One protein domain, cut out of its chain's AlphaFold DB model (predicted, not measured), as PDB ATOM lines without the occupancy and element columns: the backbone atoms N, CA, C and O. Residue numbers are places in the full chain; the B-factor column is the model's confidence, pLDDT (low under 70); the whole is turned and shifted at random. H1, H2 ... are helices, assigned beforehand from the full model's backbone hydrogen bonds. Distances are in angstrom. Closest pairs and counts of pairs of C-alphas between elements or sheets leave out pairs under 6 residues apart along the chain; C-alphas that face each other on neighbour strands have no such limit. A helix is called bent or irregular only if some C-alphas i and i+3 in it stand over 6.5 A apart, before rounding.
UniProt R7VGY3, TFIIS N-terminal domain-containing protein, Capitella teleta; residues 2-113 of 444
ATOM      1  N   GLU A   2      -8.082  -6.657  28.244       42.34
ATOM      2  CA  GLU A   2      -8.103  -5.742  29.402       42.34
ATOM      3  C   GLU A   2      -7.026  -6.088  30.444       42.34
ATOM      4  O   GLU A   2      -6.152  -5.257  30.675       42.34
ATOM      5  N   ASN A   3      -6.965  -7.334  30.944       54.56
ATOM      6  CA  ASN A   3      -5.921  -7.772  31.896       54.56
ATOM      7  C   ASN A   3      -4.489  -7.402  31.452       54.56
ATOM      8  O   ASN A   3      -3.682  -6.947  32.254       54.56
ATOM      9  N   THR A   4      -4.167  -7.550  30.162       55.38
ATOM     10  CA  THR A   4      -2.843  -7.205  29.611       55.38
ATOM     11  C   THR A   4      -2.508  -5.715  29.707       55.38
ATOM     12  O   THR A   4      -1.336  -5.378  29.838       55.38
ATOM     13  N   MET A   5      -3.506  -4.828  29.674       54.59
ATOM     14  CA  MET A   5      -3.306  -3.392  29.891       54.59
ATOM     15  C   MET A   5      -3.034  -3.103  31.376       54.59
ATOM     16  O   MET A   5      -2.111  -2.355  31.704       54.59
ATOM     17  N   ASP A   6      -3.792  -3.751  32.268       68.81
ATOM     18  CA  ASP A   6      -3.652  -3.594  33.718       68.81
ATOM     19  C   ASP A   6      -2.285  -4.088  34.220       68.81
ATOM     20  O   ASP A   6      -1.651  -3.391  35.011       68.81
ATOM     21  N   HIS A   7      -1.776  -5.221  33.718       69.50
ATOM     22  CA  HIS A   7      -0.445  -5.729  34.084       69.50
ATOM     23  C   HIS A   7       0.688  -4.765  33.695       69.50
ATOM     24  O   HIS A   7       1.608  -4.551  34.482       69.50
ATOM     25  N   ILE A   8       0.625  -4.144  32.508       76.38
ATOM     26  CA  ILE A   8       1.644  -3.176  32.057       76.38
ATOM     27  C   ILE A   8       1.619  -1.923  32.947       76.38
ATOM     28  O   ILE A   8       2.671  -1.443  33.377       76.38
ATOM     29  N   LEU A   9       0.423  -1.420  33.272       79.12
ATOM     30  CA  LEU A   9       0.250  -0.265  34.157       79.12
ATOM     31  C   LEU A   9       0.697  -0.569  35.598       79.12
ATOM     32  O   LEU A   9       1.318   0.276  36.244       79.12
ATOM     33  N   PHE A  10       0.414  -1.776  36.095       81.19
ATOM     34  CA  PHE A  10       0.851  -2.260  37.405       81.19
ATOM     35  C   PHE A  10       2.379  -2.370  37.495       81.19
ATOM     36  O   PHE A  10       2.971  -1.867  38.448       81.19
ATOM     37  N   ASP A  11       3.030  -2.951  36.487       81.06
ATOM     38  CA  ASP A  11       4.487  -3.112  36.428       81.06
ATOM     39  C   ASP A  11       5.221  -1.758  36.306       81.06
ATOM     40  O   ASP A  11       6.230  -1.516  36.978       81.06
ATOM     41  N   GLN A  12       4.667  -0.811  35.532       84.31
ATOM     42  CA  GLN A  12       5.148   0.576  35.515       84.31
ATOM     43  C   GLN A  12       5.032   1.230  36.902       84.31
ATOM     44  O   GLN A  12       6.028   1.750  37.413       84.31
ATOM     45  N   LYS A  13       3.860   1.161  37.549       82.88
ATOM     46  CA  LYS A  13       3.646   1.749  38.884       82.88
ATOM     47  C   LYS A  13       4.525   1.105  39.950       82.88
ATOM     48  O   LYS A  13       5.089   1.820  40.775       82.88
ATOM     49  N   CYS A  14       4.739  -0.208  39.896       83.00
ATOM     50  CA  CYS A  14       5.669  -0.892  40.789       83.00
ATOM     51  C   CYS A  14       7.101  -0.362  40.637       83.00
ATOM     52  O   CYS A  14       7.760  -0.128  41.649       83.00
ATOM     53  N   ARG A  15       7.582  -0.094  39.411       83.19
ATOM     54  CA  ARG A  15       8.901   0.532  39.187       83.19
ATOM     55  C   ARG A  15       8.970   1.989  39.655       83.19
ATOM     56  O   ARG A  15       9.956   2.373  40.285       83.19
ATOM     57  N   GLU A  16       7.944   2.795  39.390       84.50
ATOM     58  CA  GLU A  16       7.897   4.202  39.816       84.50
ATOM     59  C   GLU A  16       7.841   4.340  41.343       84.50
ATOM     60  O   GLU A  16       8.634   5.079  41.933       84.50
ATOM     61  N   TRP A  17       6.970   3.573  42.005       85.62
ATOM     62  CA  TRP A  17       6.865   3.541  43.463       85.62
ATOM     63  C   TRP A  17       8.103   2.941  44.126       85.62
ATOM     64  O   TRP A  17       8.503   3.430  45.178       85.62
ATOM     65  N   SER A  18       8.738   1.936  43.511       83.31
ATOM     66  CA  SER A  18      10.021   1.373  43.957       83.31
ATOM     67  C   SER A  18      11.091   2.469  44.002       83.31
ATOM     68  O   SER A  18      11.648   2.759  45.062       83.31
ATOM     69  N   LYS A  19      11.272   3.202  42.896       83.88
ATOM     70  CA  LYS A  19      12.216   4.325  42.811       83.88
ATOM     71  C   LYS A  19      11.898   5.462  43.791       83.88
ATOM     72  O   LYS A  19      12.818   6.021  44.386       83.88
ATOM     73  N   TYR A  20      10.620   5.806  43.977       81.94
ATOM     74  CA  TYR A  20      10.211   6.846  44.927       81.94
ATOM     75  C   TYR A  20      10.488   6.431  46.380       81.94
ATOM     76  O   TYR A  20      11.119   7.171  47.131       81.94
ATOM     77  N   MET A  21      10.055   5.232  46.773       80.50
ATOM     78  CA  MET A  21      10.225   4.723  48.135       80.50
ATOM     79  C   MET A  21      11.691   4.465  48.500       80.50
ATOM     80  O   MET A  21      12.062   4.655  49.653       80.50
ATOM     81  N   GLU A  22      12.550   4.092  47.548       81.00
ATOM     82  CA  GLU A  22      13.992   4.011  47.808       81.00
ATOM     83  C   GLU A  22      14.608   5.397  48.080       81.00
ATOM     84  O   GLU A  22      15.392   5.546  49.017       81.00
ATOM     85  N   GLY A  23      14.187   6.437  47.348       75.38
ATOM     86  CA  GLY A  23      14.594   7.822  47.617       75.38
ATOM     87  C   GLY A  23      14.066   8.375  48.949       75.38
ATOM     88  O   GLY A  23      14.775   9.102  49.645       75.38
ATOM     89  N   CYS A  24      12.848   7.997  49.347       68.81
ATOM     90  CA  CYS A  24      12.208   8.443  50.590       68.81
ATOM     91  C   CYS A  24      12.594   7.632  51.840       68.81
ATOM     92  O   CYS A  24      12.014   7.843  52.907       68.81
ATOM     93  N   TRP A  25      13.597   6.751  51.763       62.25
ATOM     94  CA  TRP A  25      14.089   5.991  52.921       62.25
ATOM     95  C   TRP A  25      14.571   6.887  54.080       62.25
ATOM     96  O   TRP A  25      14.431   6.533  55.249       62.25
ATOM     97  N   THR A  26      15.089   8.081  53.774       61.91
ATOM     98  CA  THR A  26      15.545   9.072  54.769       61.91
ATOM     99  C   THR A  26      14.411   9.858  55.438       61.91
ATOM    100  O   THR A  26      14.652  10.507  56.454       61.91
ATOM    101  N   ASN A  27      13.176   9.782  54.927       64.19
ATOM    102  CA  ASN A  27      11.987  10.345  55.572       64.19
ATOM    103  C   ASN A  27      10.833   9.319  55.594       64.19
ATOM    104  O   ASN A  27       9.897   9.415  54.793       64.19
ATOM    105  N   PRO A  28      10.852   8.356  56.536       60.16
ATOM    106  CA  PRO A  28       9.853   7.290  56.610       60.16
ATOM    107  C   PRO A  28       8.428   7.752  56.945       60.16
ATOM    108  O   PRO A  28       7.535   6.916  56.980       60.16
ATOM    109  N   GLN A  29       8.207   9.039  57.233       60.16
ATOM    110  CA  GLN A  29       6.893   9.598  57.577       60.16
ATOM    111  C   GLN A  29       6.266  10.410  56.427       60.16
ATOM    112  O   GLN A  29       5.259  11.087  56.632       60.16
ATOM    113  N   ASP A  30       6.818  10.340  55.205       69.38
ATOM    114  CA  ASP A  30       6.115  10.833  54.015       69.38
ATOM    115  C   ASP A  30       4.800  10.055  53.829       69.38
ATOM    116  O   ASP A  30       4.783   8.859  53.520       69.38
ATOM    117  N   GLY A  31       3.676  10.760  53.989       70.50
ATOM    118  CA  GLY A  31       2.335  10.200  53.852       70.50
ATOM    119  C   GLY A  31       2.106   9.494  52.513       70.50
ATOM    120  O   GLY A  31       1.360   8.512  52.482       70.50
ATOM    121  N   ARG A  32       2.800   9.902  51.438       75.12
ATOM    122  CA  ARG A  32       2.731   9.254  50.118       75.12
ATOM    123  C   ARG A  32       3.145   7.782  50.178       75.12
ATOM    124  O   ARG A  32       2.492   6.955  49.551       75.12
ATOM    125  N   VAL A  33       4.127   7.416  51.007       79.94
ATOM    126  CA  VAL A  33       4.524   6.009  51.209       79.94
ATOM    127  C   VAL A  33       3.365   5.196  51.805       79.94
ATOM    128  O   VAL A  33       3.097   4.079  51.364       79.94
ATOM    129  N   THR A  34       2.596   5.770  52.740       79.88
ATOM    130  CA  THR A  34       1.401   5.103  53.299       79.88
ATOM    131  C   THR A  34       0.236   4.992  52.310       79.88
ATOM    132  O   THR A  34      -0.618   4.118  52.495       79.88
ATOM    133  N   VAL A  35       0.196   5.858  51.288       82.88
ATOM    134  CA  VAL A  35      -0.761   5.803  50.174       82.88
ATOM    135  C   VAL A  35      -0.336   4.722  49.185       82.88
ATOM    136  O   VAL A  35      -1.143   3.845  48.904       82.88
ATOM    137  N   PHE A  36       0.926   4.690  48.745       85.38
ATOM    138  CA  PHE A  36       1.430   3.650  47.837       85.38
ATOM    139  C   PHE A  36       1.326   2.244  48.443       85.38
ATOM    140  O   PHE A  36       0.913   1.321  47.750       85.38
ATOM    141  N   LEU A  37       1.590   2.076  49.746       82.50
ATOM    142  CA  LEU A  37       1.361   0.801  50.444       82.50
ATOM    143  C   LEU A  37      -0.120   0.383  50.467       82.50
ATOM    144  O   LEU A  37      -0.406  -0.805  50.379       82.50
ATOM    145  N   SER A  38      -1.064   1.327  50.556       82.38
ATOM    146  CA  SER A  38      -2.496   1.013  50.414       82.38
ATOM    147  C   SER A  38      -2.909   0.787  48.961       82.38
ATOM    148  O   SER A  38      -3.758  -0.056  48.702       82.38
ATOM    149  N   GLN A  39      -2.301   1.479  48.001       81.81
ATOM    150  CA  GLN A  39      -2.604   1.283  46.588       81.81
ATOM    151  C   GLN A  39      -2.074  -0.075  46.091       81.81
ATOM    152  O   GLN A  39      -2.762  -0.738  45.325       81.81
ATOM    153  N   LEU A  40      -0.927  -0.545  46.600       80.69
ATOM    154  CA  LEU A  40      -0.409  -1.913  46.418       80.69
ATOM    155  C   LEU A  40      -1.290  -3.007  47.053       80.69
ATOM    156  O   LEU A  40      -1.179  -4.168  46.669       80.69
ATOM    157  N   ASP A  41      -2.141  -2.655  48.019       77.75
ATOM    158  CA  ASP A  41      -3.132  -3.557  48.623       77.75
ATOM    159  C   ASP A  41      -4.435  -3.596  47.796       77.75
ATOM    160  O   ASP A  41      -5.060  -4.644  47.649       77.75
ATOM    161  N   ILE A  42      -4.803  -2.457  47.192       72.44
ATOM    162  CA  ILE A  42      -5.941  -2.306  46.266       72.44
ATOM    163  C   ILE A  42      -5.651  -2.961  44.903       72.44
ATOM    164  O   ILE A  42      -6.541  -3.582  44.317       72.44
ATOM    165  N   PHE A  43      -4.409  -2.877  44.409       68.56
ATOM    166  CA  PHE A  43      -3.922  -3.660  43.267       68.56
ATOM    167  C   PHE A  43      -3.733  -5.130  43.672       68.56
ATOM    168  O   PHE A  43      -2.625  -5.643  43.811       68.56
ATOM    169  N   THR A  44      -4.867  -5.800  43.874       61.44
ATOM    170  CA  THR A  44      -4.961  -7.239  44.124       61.44
ATOM    171  C   THR A  44      -4.183  -8.023  43.067       61.44
ATOM    172  O   THR A  44      -4.499  -7.970  41.881       61.44
ATOM    173  N   ILE A  45      -3.167  -8.764  43.517       67.31
ATOM    174  CA  ILE A  45      -2.405  -9.718  42.701       67.31
ATOM    175  C   ILE A  45      -3.390 -10.778  42.193       67.31
ATOM    176  O   ILE A  45      -3.921 -11.547  42.996       67.31
ATOM    177  N   LYS A  46      -3.641 -10.811  40.880       66.38
ATOM    178  CA  LYS A  46      -4.598 -11.741  40.252       66.38
ATOM    179  C   LYS A  46      -3.918 -12.852  39.461       66.38
ATOM    180  O   LYS A  46      -4.578 -13.822  39.109       66.38
ATOM    181  N   THR A  47      -2.625 -12.721  39.167       71.00
ATOM    182  CA  THR A  47      -1.891 -13.641  38.291       71.00
ATOM    183  C   THR A  47      -0.464 -13.905  38.769       71.00
ATOM    184  O   THR A  47       0.114 -13.153  39.558       71.00
ATOM    185  N   TRP A  48       0.158 -14.938  38.200       69.31
ATOM    186  CA  TRP A  48       1.596 -15.177  38.344       69.31
ATOM    187  C   TRP A  48       2.469 -14.089  37.674       69.31
ATOM    188  O   TRP A  48       3.601 -13.860  38.097       69.31
ATOM    189  N   ALA A  49       1.949 -13.357  36.680       73.19
ATOM    190  CA  ALA A  49       2.661 -12.234  36.057       73.19
ATOM    191  C   ALA A  49       2.788 -11.028  37.008       73.19
ATOM    192  O   ALA A  49       3.832 -10.374  37.051       73.19
ATOM    193  N   ASP A  50       1.769 -10.774  37.834       74.81
ATOM    194  CA  ASP A  50       1.826  -9.773  38.910       74.81
ATOM    195  C   ASP A  50       2.887 -10.154  39.963       74.81
ATOM    196  O   ASP A  50       3.642  -9.314  40.446       74.81
ATOM    197  N   ILE A  51       2.999 -11.448  40.286       74.69
ATOM    198  CA  ILE A  51       4.021 -11.987  41.199       74.69
ATOM    199  C   ILE A  51       5.439 -11.758  40.658       74.69
ATOM    200  O   ILE A  51       6.331 -11.330  41.396       74.69
ATOM    201  N   GLU A  52       5.644 -12.004  39.367       75.31
ATOM    202  CA  GLU A  52       6.951 -11.870  38.725       75.31
ATOM    203  C   GLU A  52       7.350 -10.397  38.499       75.31
ATOM    204  O   GLU A  52       8.509 -10.026  38.693       75.31
ATOM    205  N   THR A  53       6.398  -9.510  38.200       79.62
ATOM    206  CA  THR A  53       6.651  -8.057  38.109       79.62
ATOM    207  C   THR A  53       6.932  -7.433  39.482       79.62
ATOM    208  O   THR A  53       7.847  -6.612  39.611       79.62
ATOM    209  N   LEU A  54       6.278  -7.893  40.557       78.62
ATOM    210  CA  LEU A  54       6.644  -7.550  41.943       78.62
ATOM    211  C   LEU A  54       8.072  -8.010  42.311       78.62
ATOM    212  O   LEU A  54       8.775  -7.308  43.048       78.62
ATOM    213  N   ARG A  55       8.529  -9.159  41.792       74.38
ATOM    214  CA  ARG A  55       9.911  -9.639  41.965       74.38
ATOM    215  C   ARG A  55      10.908  -8.736  41.232       74.38
ATOM    216  O   ARG A  55      11.863  -8.253  41.844       74.38
ATOM    217  N   ASN A  56      10.651  -8.457  39.955       76.56
ATOM    218  CA  ASN A  56      11.591  -7.776  39.058       76.56
ATOM    219  C   ASN A  56      11.649  -6.250  39.244       76.56
ATOM    220  O   ASN A  56      12.698  -5.644  39.040       76.56
ATOM    221  N   SER A  57      10.570  -5.618  39.715       79.50
ATOM    222  CA  SER A  57      10.561  -4.197  40.109       79.50
ATOM    223  C   SER A  57      11.285  -3.910  41.436       79.50
ATOM    224  O   SER A  57      11.468  -2.747  41.807       79.50
ATOM    225  N   GLY A  58      11.674  -4.948  42.189       79.25
ATOM    226  CA  GLY A  58      12.356  -4.827  43.483       79.25
ATOM    227  C   GLY A  58      11.475  -4.325  44.637       79.25
ATOM    228  O   GLY A  58      11.927  -4.315  45.787       79.25
ATOM    229  N   ILE A  59      10.213  -3.972  44.371       82.56
ATOM    230  CA  ILE A  59       9.274  -3.378  45.334       82.56
ATOM    231  C   ILE A  59       9.093  -4.251  46.588       82.56
ATOM    232  O   ILE A  59       9.038  -3.731  47.702       82.56
ATOM    233  N   VAL A  60       9.134  -5.582  46.452       83.81
ATOM    234  CA  VAL A  60       9.072  -6.529  47.583       83.81
ATOM    235  C   VAL A  60      10.236  -6.337  48.563       83.81
ATOM    236  O   VAL A  60      10.032  -6.380  49.777       83.81
ATOM    237  N   LYS A  61      11.453  -6.051  48.073       83.56
ATOM    238  CA  LYS A  61      12.625  -5.764  48.925       83.56
ATOM    239  C   LYS A  61      12.455  -4.444  49.683       83.56
ATOM    240  O   LYS A  61      12.929  -4.311  50.810       83.56
ATOM    241  N   ILE A  62      11.765  -3.474  49.084       83.94
ATOM    242  CA  ILE A  62      11.472  -2.164  49.681       83.94
ATOM    243  C   ILE A  62      10.382  -2.285  50.751       83.94
ATOM    244  O   ILE A  62      10.610  -1.872  51.884       83.94
ATOM    245  N   VAL A  63       9.259  -2.953  50.471       85.69
ATOM    246  CA  VAL A  63       8.215  -3.221  51.482       85.69
ATOM    247  C   VAL A  63       8.777  -4.051  52.650       85.69
ATOM    248  O   VAL A  63       8.531  -3.727  53.814       85.69
ATOM    249  N   LYS A  64       9.638  -5.048  52.375       84.19
ATOM    250  CA  LYS A  64      10.375  -5.828  53.396       84.19
ATOM    251  C   LYS A  64      11.317  -4.956  54.247       84.19
ATOM    252  O   LYS A  64      11.465  -5.240  55.435       84.19
ATOM    253  N   ARG A  65      11.916  -3.893  53.686       83.06
ATOM    254  CA  ARG A  65      12.672  -2.870  54.440       83.06
ATOM    255  C   ARG A  65      11.740  -2.010  55.304       83.06
ATOM    256  O   ARG A  65      11.972  -1.909  56.508       83.06
ATOM    257  N   TYR A  66      10.650  -1.480  54.743       82.25
ATOM    258  CA  TYR A  66       9.682  -0.649  55.477       82.25
ATOM    259  C   TYR A  66       8.979  -1.374  56.634       82.25
ATOM    260  O   TYR A  66       8.592  -0.743  57.617       82.25
ATOM    261  N   ARG A  67       8.920  -2.710  56.587       83.75
ATOM    262  CA  ARG A  67       8.481  -3.588  57.686       83.75
ATOM    263  C   ARG A  67       9.253  -3.411  59.009       83.75
ATOM    264  O   ARG A  67       8.838  -3.987  60.013       83.75
ATOM    265  N   LYS A  68      10.389  -2.695  59.008       83.56
ATOM    266  CA  LYS A  68      11.202  -2.383  60.196       83.56
ATOM    267  C   LYS A  68      10.817  -1.074  60.904       83.56
ATOM    268  O   LYS A  68      11.307  -0.851  62.004       83.56
ATOM    269  N   HIS A  69       9.994  -0.210  60.303       78.38
ATOM    270  CA  HIS A  69       9.544   1.018  60.970       78.38
ATOM    271  C   HIS A  69       8.371   0.751  61.915       78.38
ATOM    272  O   HIS A  69       7.563  -0.149  61.688       78.38
ATOM    273  N   GLU A  70       8.263   1.562  62.963       71.88
ATOM    274  CA  GLU A  70       7.180   1.470  63.940       71.88
ATOM    275  C   GLU A  70       5.968   2.333  63.553       71.88
ATOM    276  O   GLU A  70       6.054   3.262  62.745       71.88
ATOM    277  N   GLY A  71       4.808   1.998  64.122       80.56
ATOM    278  CA  GLY A  71       3.529   2.643  63.831       80.56
ATOM    279  C   GLY A  71       2.878   2.224  62.504       80.56
ATOM    280  O   GLY A  71       3.255   1.239  61.860       80.56
ATOM    281  N   LYS A  72       1.872   3.010  62.096       78.88
ATOM    282  CA  LYS A  72       0.873   2.672  61.060       78.88
ATOM    283  C   LYS A  72       1.455   2.271  59.701       78.88
ATOM    284  O   LYS A  72       0.858   1.470  58.985       78.88
ATOM    285  N   LEU A  73       2.616   2.811  59.326       82.25
ATOM    286  CA  LEU A  73       3.287   2.462  58.070       82.25
ATOM    287  C   LEU A  73       3.874   1.042  58.117       82.25
ATOM    288  O   LEU A  73       3.665   0.256  57.193       82.25
ATOM    289  N   GLY A  74       4.564   0.692  59.205       83.94
ATOM    290  CA  GLY A  74       5.129  -0.645  59.398       83.94
ATOM    291  C   GLY A  74       4.069  -1.715  59.657       83.94
ATOM    292  O   GLY A  74       4.295  -2.892  59.385       83.94
ATOM    293  N   GLU A  75       2.896  -1.332  60.162       85.31
ATOM    294  CA  GLU A  75       1.706  -2.192  60.236       85.31
ATOM    295  C   GLU A  75       1.192  -2.543  58.835       85.31
ATOM    296  O   GLU A  75       1.193  -3.723  58.484       85.31
ATOM    297  N   LYS A  76       0.903  -1.544  57.983       84.31
ATOM    298  CA  LYS A  76       0.527  -1.780  56.575       84.31
ATOM    299  C   LYS A  76       1.565  -2.621  55.823       84.31
ATOM    300  O   LYS A  76       1.203  -3.557  55.119       84.31
ATOM    301  N   ALA A  77       2.860  -2.341  55.997       86.56
ATOM    302  CA  ALA A  77       3.925  -3.117  55.355       86.56
ATOM    303  C   ALA A  77       3.974  -4.585  55.835       86.56
ATOM    304  O   ALA A  77       4.237  -5.486  55.031       86.56
ATOM    305  N   ARG A  78       3.694  -4.858  57.121       87.62
ATOM    306  CA  ARG A  78       3.552  -6.226  57.665       87.62
ATOM    307  C   ARG A  78       2.335  -6.940  57.087       87.62
ATOM    308  O   ARG A  78       2.455  -8.099  56.687       87.62
ATOM    309  N   GLU A  79       1.196  -6.259  57.024       88.38
ATOM    310  CA  GLU A  79      -0.058  -6.800  56.500       88.38
ATOM    311  C   GLU A  79       0.066  -7.155  55.011       88.38
ATOM    312  O   GLU A  79      -0.155  -8.308  54.637       88.38
ATOM    313  N   LEU A  80       0.536  -6.214  54.187       87.12
ATOM    314  CA  LEU A  80       0.756  -6.385  52.749       87.12
ATOM    315  C   LEU A  80       1.723  -7.546  52.454       87.12
ATOM    316  O   LEU A  80       1.401  -8.441  51.677       87.12
ATOM    317  N   THR A  81       2.861  -7.611  53.161       85.75
ATOM    318  CA  THR A  81       3.815  -8.735  53.042       85.75
ATOM    319  C   THR A  81       3.164 -10.083  53.391       85.75
ATOM    320  O   THR A  81       3.498 -11.110  52.800       85.75
ATOM    321  N   SER A  82       2.226 -10.097  54.343       85.44
ATOM    322  CA  SER A  82       1.532 -11.315  54.786       85.44
ATOM    323  C   SER A  82       0.444 -11.751  53.800       85.44
ATOM    324  O   SER A  82       0.337 -12.943  53.504       85.44
ATOM    325  N   LYS A  83      -0.309 -10.799  53.229       84.44
ATOM    326  CA  LYS A  83      -1.250 -11.035  52.120       84.44
ATOM    327  C   LYS A  83      -0.519 -11.598  50.903       84.44
ATOM    328  O   LYS A  83      -0.901 -12.656  50.411       84.44
ATOM    329  N   TRP A  84       0.583 -10.968  50.491       85.62
ATOM    330  CA  TRP A  84       1.438 -11.465  49.412       85.62
ATOM    331  C   TRP A  84       1.950 -12.880  49.705       85.62
ATOM    332  O   TRP A  84       1.755 -13.765  48.877       85.62
ATOM    333  N   LYS A  85       2.494 -13.159  50.902       83.62
ATOM    334  CA  LYS A  85       2.918 -14.527  51.265       83.62
ATOM    335  C   LYS A  85       1.777 -15.547  51.137       83.62
ATOM    336  O   LYS A  85       2.012 -16.634  50.618       83.62
ATOM    337  N   LYS A  86       0.553 -15.205  51.561       84.31
ATOM    338  CA  LYS A  86      -0.620 -16.083  51.414       84.31
ATOM    339  C   LYS A  86      -0.957 -16.344  49.941       84.31
ATOM    340  O   LYS A  86      -1.173 -17.493  49.577       84.31
ATOM    341  N   ILE A  87      -0.954 -15.307  49.102       82.06
ATOM    342  CA  ILE A  87      -1.243 -15.407  47.661       82.06
ATOM    343  C   ILE A  87      -0.186 -16.270  46.945       82.06
ATOM    344  O   ILE A  87      -0.542 -17.194  46.222       82.06
ATOM    345  N   PHE A  88       1.105 -16.058  47.225       78.00
ATOM    346  CA  PHE A  88       2.195 -16.894  46.698       78.00
ATOM    347  C   PHE A  88       2.036 -18.375  47.098       78.00
ATOM    348  O   PHE A  88       2.306 -19.262  46.290       78.00
ATOM    349  N   SER A  89       1.585 -18.664  48.326       80.75
ATOM    350  CA  SER A  89       1.296 -20.039  48.760       80.75
ATOM    351  C   SER A  89       0.099 -20.665  48.039       80.75
ATOM    352  O   SER A  89       0.145 -21.864  47.779       80.75
ATOM    353  N   VAL A  90      -0.934 -19.886  47.691       81.75
ATOM    354  CA  VAL A  90      -2.077 -20.373  46.895       81.75
ATOM    355  C   VAL A  90      -1.616 -20.750  45.489       81.75
ATOM    356  O   VAL A  90      -1.736 -21.917  45.130       81.75
ATOM    357  N   PHE A  91      -0.970 -19.840  44.751       74.25
ATOM    358  CA  PHE A  91      -0.469 -20.138  43.402       74.25
ATOM    359  C   PHE A  91       0.542 -21.300  43.375       74.25
ATOM    360  O   PHE A  91       0.559 -22.088  42.431       74.25
ATOM    361  N   LYS A  92       1.360 -21.470  44.426       69.81
ATOM    362  CA  LYS A  92       2.269 -22.626  44.540       69.81
ATOM    363  C   LYS A  92       1.537 -23.957  44.782       69.81
ATOM    364  O   LYS A  92       2.059 -25.003  44.400       69.81
ATOM    365  N   HIS A  93       0.356 -23.941  45.397       65.94
ATOM    366  CA  HIS A  93      -0.513 -25.119  45.481       65.94
ATOM    367  C   HIS A  93      -1.265 -25.367  44.171       65.94
ATOM    368  O   HIS A  93      -1.342 -26.510  43.739       65.94
ATOM    369  N   GLU A  94      -1.762 -24.310  43.535       63.88
ATOM    370  CA  GLU A  94      -2.494 -24.346  42.265       63.88
ATOM    371  C   GLU A  94      -1.629 -24.949  41.149       63.88
ATOM    372  O   GLU A  94      -1.986 -25.986  40.590       63.88
ATOM    373  N   LYS A  95      -0.401 -24.437  40.966       59.78
ATOM    374  CA  LYS A  95       0.585 -25.034  40.051       59.78
ATOM    375  C   LYS A  95       0.894 -26.493  40.397       59.78
ATOM    376  O   LYS A  95       1.034 -27.297  39.493       59.78
ATOM    377  N   LYS A  96       0.942 -26.881  41.680       54.94
ATOM    378  CA  LYS A  96       1.195 -28.280  42.087       54.94
ATOM    379  C   LYS A  96       0.012 -29.234  41.819       54.94
ATOM    380  O   LYS A  96       0.208 -30.446  41.823       54.94
ATOM    381  N   VAL A  97      -1.201 -28.723  41.600       53.75
ATOM    382  CA  VAL A  97      -2.351 -29.532  41.149       53.75
ATOM    383  C   VAL A  97      -2.306 -29.728  39.629       53.75
ATOM    384  O   VAL A  97      -2.572 -30.826  39.142       53.75
ATOM    385  N   GLU A  98      -1.915 -28.688  38.893       51.09
ATOM    386  CA  GLU A  98      -1.772 -28.698  37.432       51.09
ATOM    387  C   GLU A  98      -0.544 -29.517  36.969       51.09
ATOM    388  O   GLU A  98      -0.636 -30.352  36.072       51.09
ATOM    389  N   GLU A  99       0.584 -29.374  37.669       47.34
ATOM    390  CA  GLU A  99       1.887 -30.023  37.436       47.34
ATOM    391  C   GLU A  99       1.932 -31.472  37.968       47.34
ATOM    392  O   GLU A  99       2.863 -31.901  38.648       47.34
ATOM    393  N   THR A 100       0.889 -32.250  37.663       47.19
ATOM    394  CA  THR A 100       0.899 -33.725  37.772       47.19
ATOM    395  C   THR A 100       1.320 -34.405  36.463       47.19
ATOM    396  O   THR A 100       1.325 -35.635  36.366       47.19
ATOM    397  N   LYS A 101       1.726 -33.609  35.464       49.78
ATOM    398  CA  LYS A 101       2.470 -34.020  34.270       49.78
ATOM    399  C   LYS A 101       3.582 -33.001  34.004       49.78
ATOM    400  O   LYS A 101       3.344 -31.805  34.121       49.78
ATOM    401  N   GLU A 102       4.743 -33.526  33.613       42.25
ATOM    402  CA  GLU A 102       6.025 -32.832  33.404       42.25
ATOM    403  C   GLU A 102       6.663 -32.180  34.648       42.25
ATOM    404  O   GLU A 102       6.019 -31.838  35.635       42.25
ATOM    405  N   GLU A 103       7.995 -32.115  34.620       54.19
ATOM    406  CA  GLU A 103       8.863 -31.810  35.757       54.19
ATOM    407  C   GLU A 103       9.543 -30.449  35.551       54.19
ATOM    408  O   GLU A 103      10.390 -30.306  34.669       54.19
ATOM    409  N   VAL A 104       9.228 -29.451  36.386       40.00
ATOM    410  CA  VAL A 104       9.962 -28.172  36.406       40.00
ATOM    411  C   VAL A 104      10.549 -27.906  37.790       40.00
ATOM    412  O   VAL A 104       9.862 -27.540  38.747       40.00
ATOM    413  N   ALA A 105      11.866 -28.069  37.892       43.44
ATOM    414  CA  ALA A 105      12.605 -27.903  39.134       43.44
ATOM    415  C   ALA A 105      12.623 -26.450  39.663       43.44
ATOM    416  O   ALA A 105      12.688 -25.477  38.915       43.44
ATOM    417  N   GLY A 106      12.723 -26.309  40.991       47.66
ATOM    418  CA  GLY A 106      13.589 -25.264  41.557       47.66
ATOM    419  C   GLY A 106      13.012 -23.884  41.907       47.66
ATOM    420  O   GLY A 106      13.789 -22.935  41.968       47.66
ATOM    421  N   LEU A 107      11.721 -23.726  42.235       44.78
ATOM    422  CA  LEU A 107      11.210 -22.469  42.831       44.78
ATOM    423  C   LEU A 107      10.837 -22.616  44.317       44.78
ATOM    424  O   LEU A 107       9.673 -22.812  44.692       44.78
ATOM    425  N   SER A 108      11.842 -22.500  45.195       50.56
ATOM    426  CA  SER A 108      11.632 -22.365  46.647       50.56
ATOM    427  C   SER A 108      11.307 -20.923  47.057       50.56
ATOM    428  O   SER A 108      11.750 -19.966  46.423       50.56
ATOM    429  N   PHE A 109      10.548 -20.770  48.144       45.66
ATOM    430  CA  PHE A 109      10.122 -19.475  48.684       45.66
ATOM    431  C   PHE A 109      11.317 -18.663  49.220       45.66
ATOM    432  O   PHE A 109      11.393 -17.453  49.008       45.66
ATOM    433  N   GLU A 110      12.301 -19.338  49.816       46.56
ATOM    434  CA  GLU A 110      13.567 -18.757  50.270       46.56
ATOM    435  C   GLU A 110      14.354 -18.103  49.120       46.56
ATOM    436  O   GLU A 110      14.804 -16.969  49.280       46.56
ATOM    437  N   CYS A 111      14.443 -18.733  47.939       51.72
ATOM    438  CA  CYS A 111      15.147 -18.173  46.768       51.72
ATOM    439  C   CYS A 111      14.515 -16.883  46.222       51.72
ATOM    440  O   CYS A 111      15.183 -16.105  45.546       51.72
ATOM    441  N   VAL A 112      13.232 -16.634  46.499       54.81
ATOM    442  CA  VAL A 112      12.557 -15.383  46.111       54.81
ATOM    443  C   VAL A 112      12.849 -14.256  47.114       54.81
ATOM    444  O   VAL A 112      12.680 -13.080  46.789       54.81
ATOM    445  N   LEU A 113      13.300 -14.581  48.334       52.50
ATOM    446  CA  LEU A 113      13.400 -13.631  49.448       52.50
ATOM    447  C   LEU A 113      14.802 -13.442  50.043       52.50
ATOM    448  O   LEU A 113      14.989 -12.439  50.741       52.50
TER     449      LEU A 113
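Overview. This is residues 2 to 113 of the 444 residues of the protein "TFIIS N-terminal domain-containing protein" of Capitella teleta (UniProt R7VGY3). Two long helices, H1 and H5, form opposite sides of a helical body, and the shorter H2, H3 and H4 fill the space between them. The far end of H5 and the loop after it, residues 93 to 106, stick out of that body and make the whole elongated, and the backbone then folds back to a small last helix, H6, close to H3 and H4. The printed part has 112 residues with six named helices, H1 to H6 in order along the chain, and no named strand; the class is all helix. The whole is compact, with a radius of gyration of the C-alphas of 15.1 A, and spans 50 by 31 by 19 A.

Along the chain. Find C-alpha 2 at (-8.103, -5.742, 29.402); from there H1 runs through residues 2 to 26, 37.7 A long. H1 is irregular near its last residue, where C-alphas 23 and 26 are 7.3 A apart. Next come H2, residues 31 to 42, 16.8 A, H3, residues 48 to 56, 12.5 A, and H4, residues 59 to 66, 10.5 A. Find C-alpha 72 at (0.873, 2.672, 61.060), where H5 begins; it runs 39.4 A to residue 98. H6, residues 109 to 113, is 6.7 A long and ends at C-alpha 113, (13.400, -13.631, 49.448).

Arrangement. Start with H1, whose residues 7 to 14 alone touch H3: the closest C-alphas, of Asp 11 and Thr 53, are 5.7 A apart, at a shallow tilt of 27 degrees, the same way. Its residues 14 to 22 alone touch H4, with the C-alphas of Ser 18 and Ile 59 closest at 5.0 A; the tilt of 34.7 degrees is only just shallow. H2 touches residues 73 to 80 of H5, closest at the C-alphas of Thr 34 and Leu 73, 5.8 A, at a shallow tilt of 24 degrees. H4 and H5 are a helical hairpin, opposite ways at a steep tilt of 38 degrees, with the C-alphas of Val 63 and Ala 77 closest at 5.8 A. H6 is close to but not clearly touching H3, the C-alphas of Arg 55 and Val 112 being closest at 7.6 A. H1 and H5 are apart. In H2, H3, H4 and H5 every O i to N i+4 pair is within hydrogen-bond range; in H1 19 of 21 are, and in H6 0 of 1, beside 2 of 2 O i to N i+3 pairs.

Size, cuts and confidence. The C-alphas farthest apart, of Asn 27 and Lys 101, are 50.1 A from each other. The printed part has no cut and no long link. The mean pLDDT of the printed part is 72.3; look for values under 70 at residues 2 to 7, 24 to 30, 43 to 46, 48 and 92 to 113.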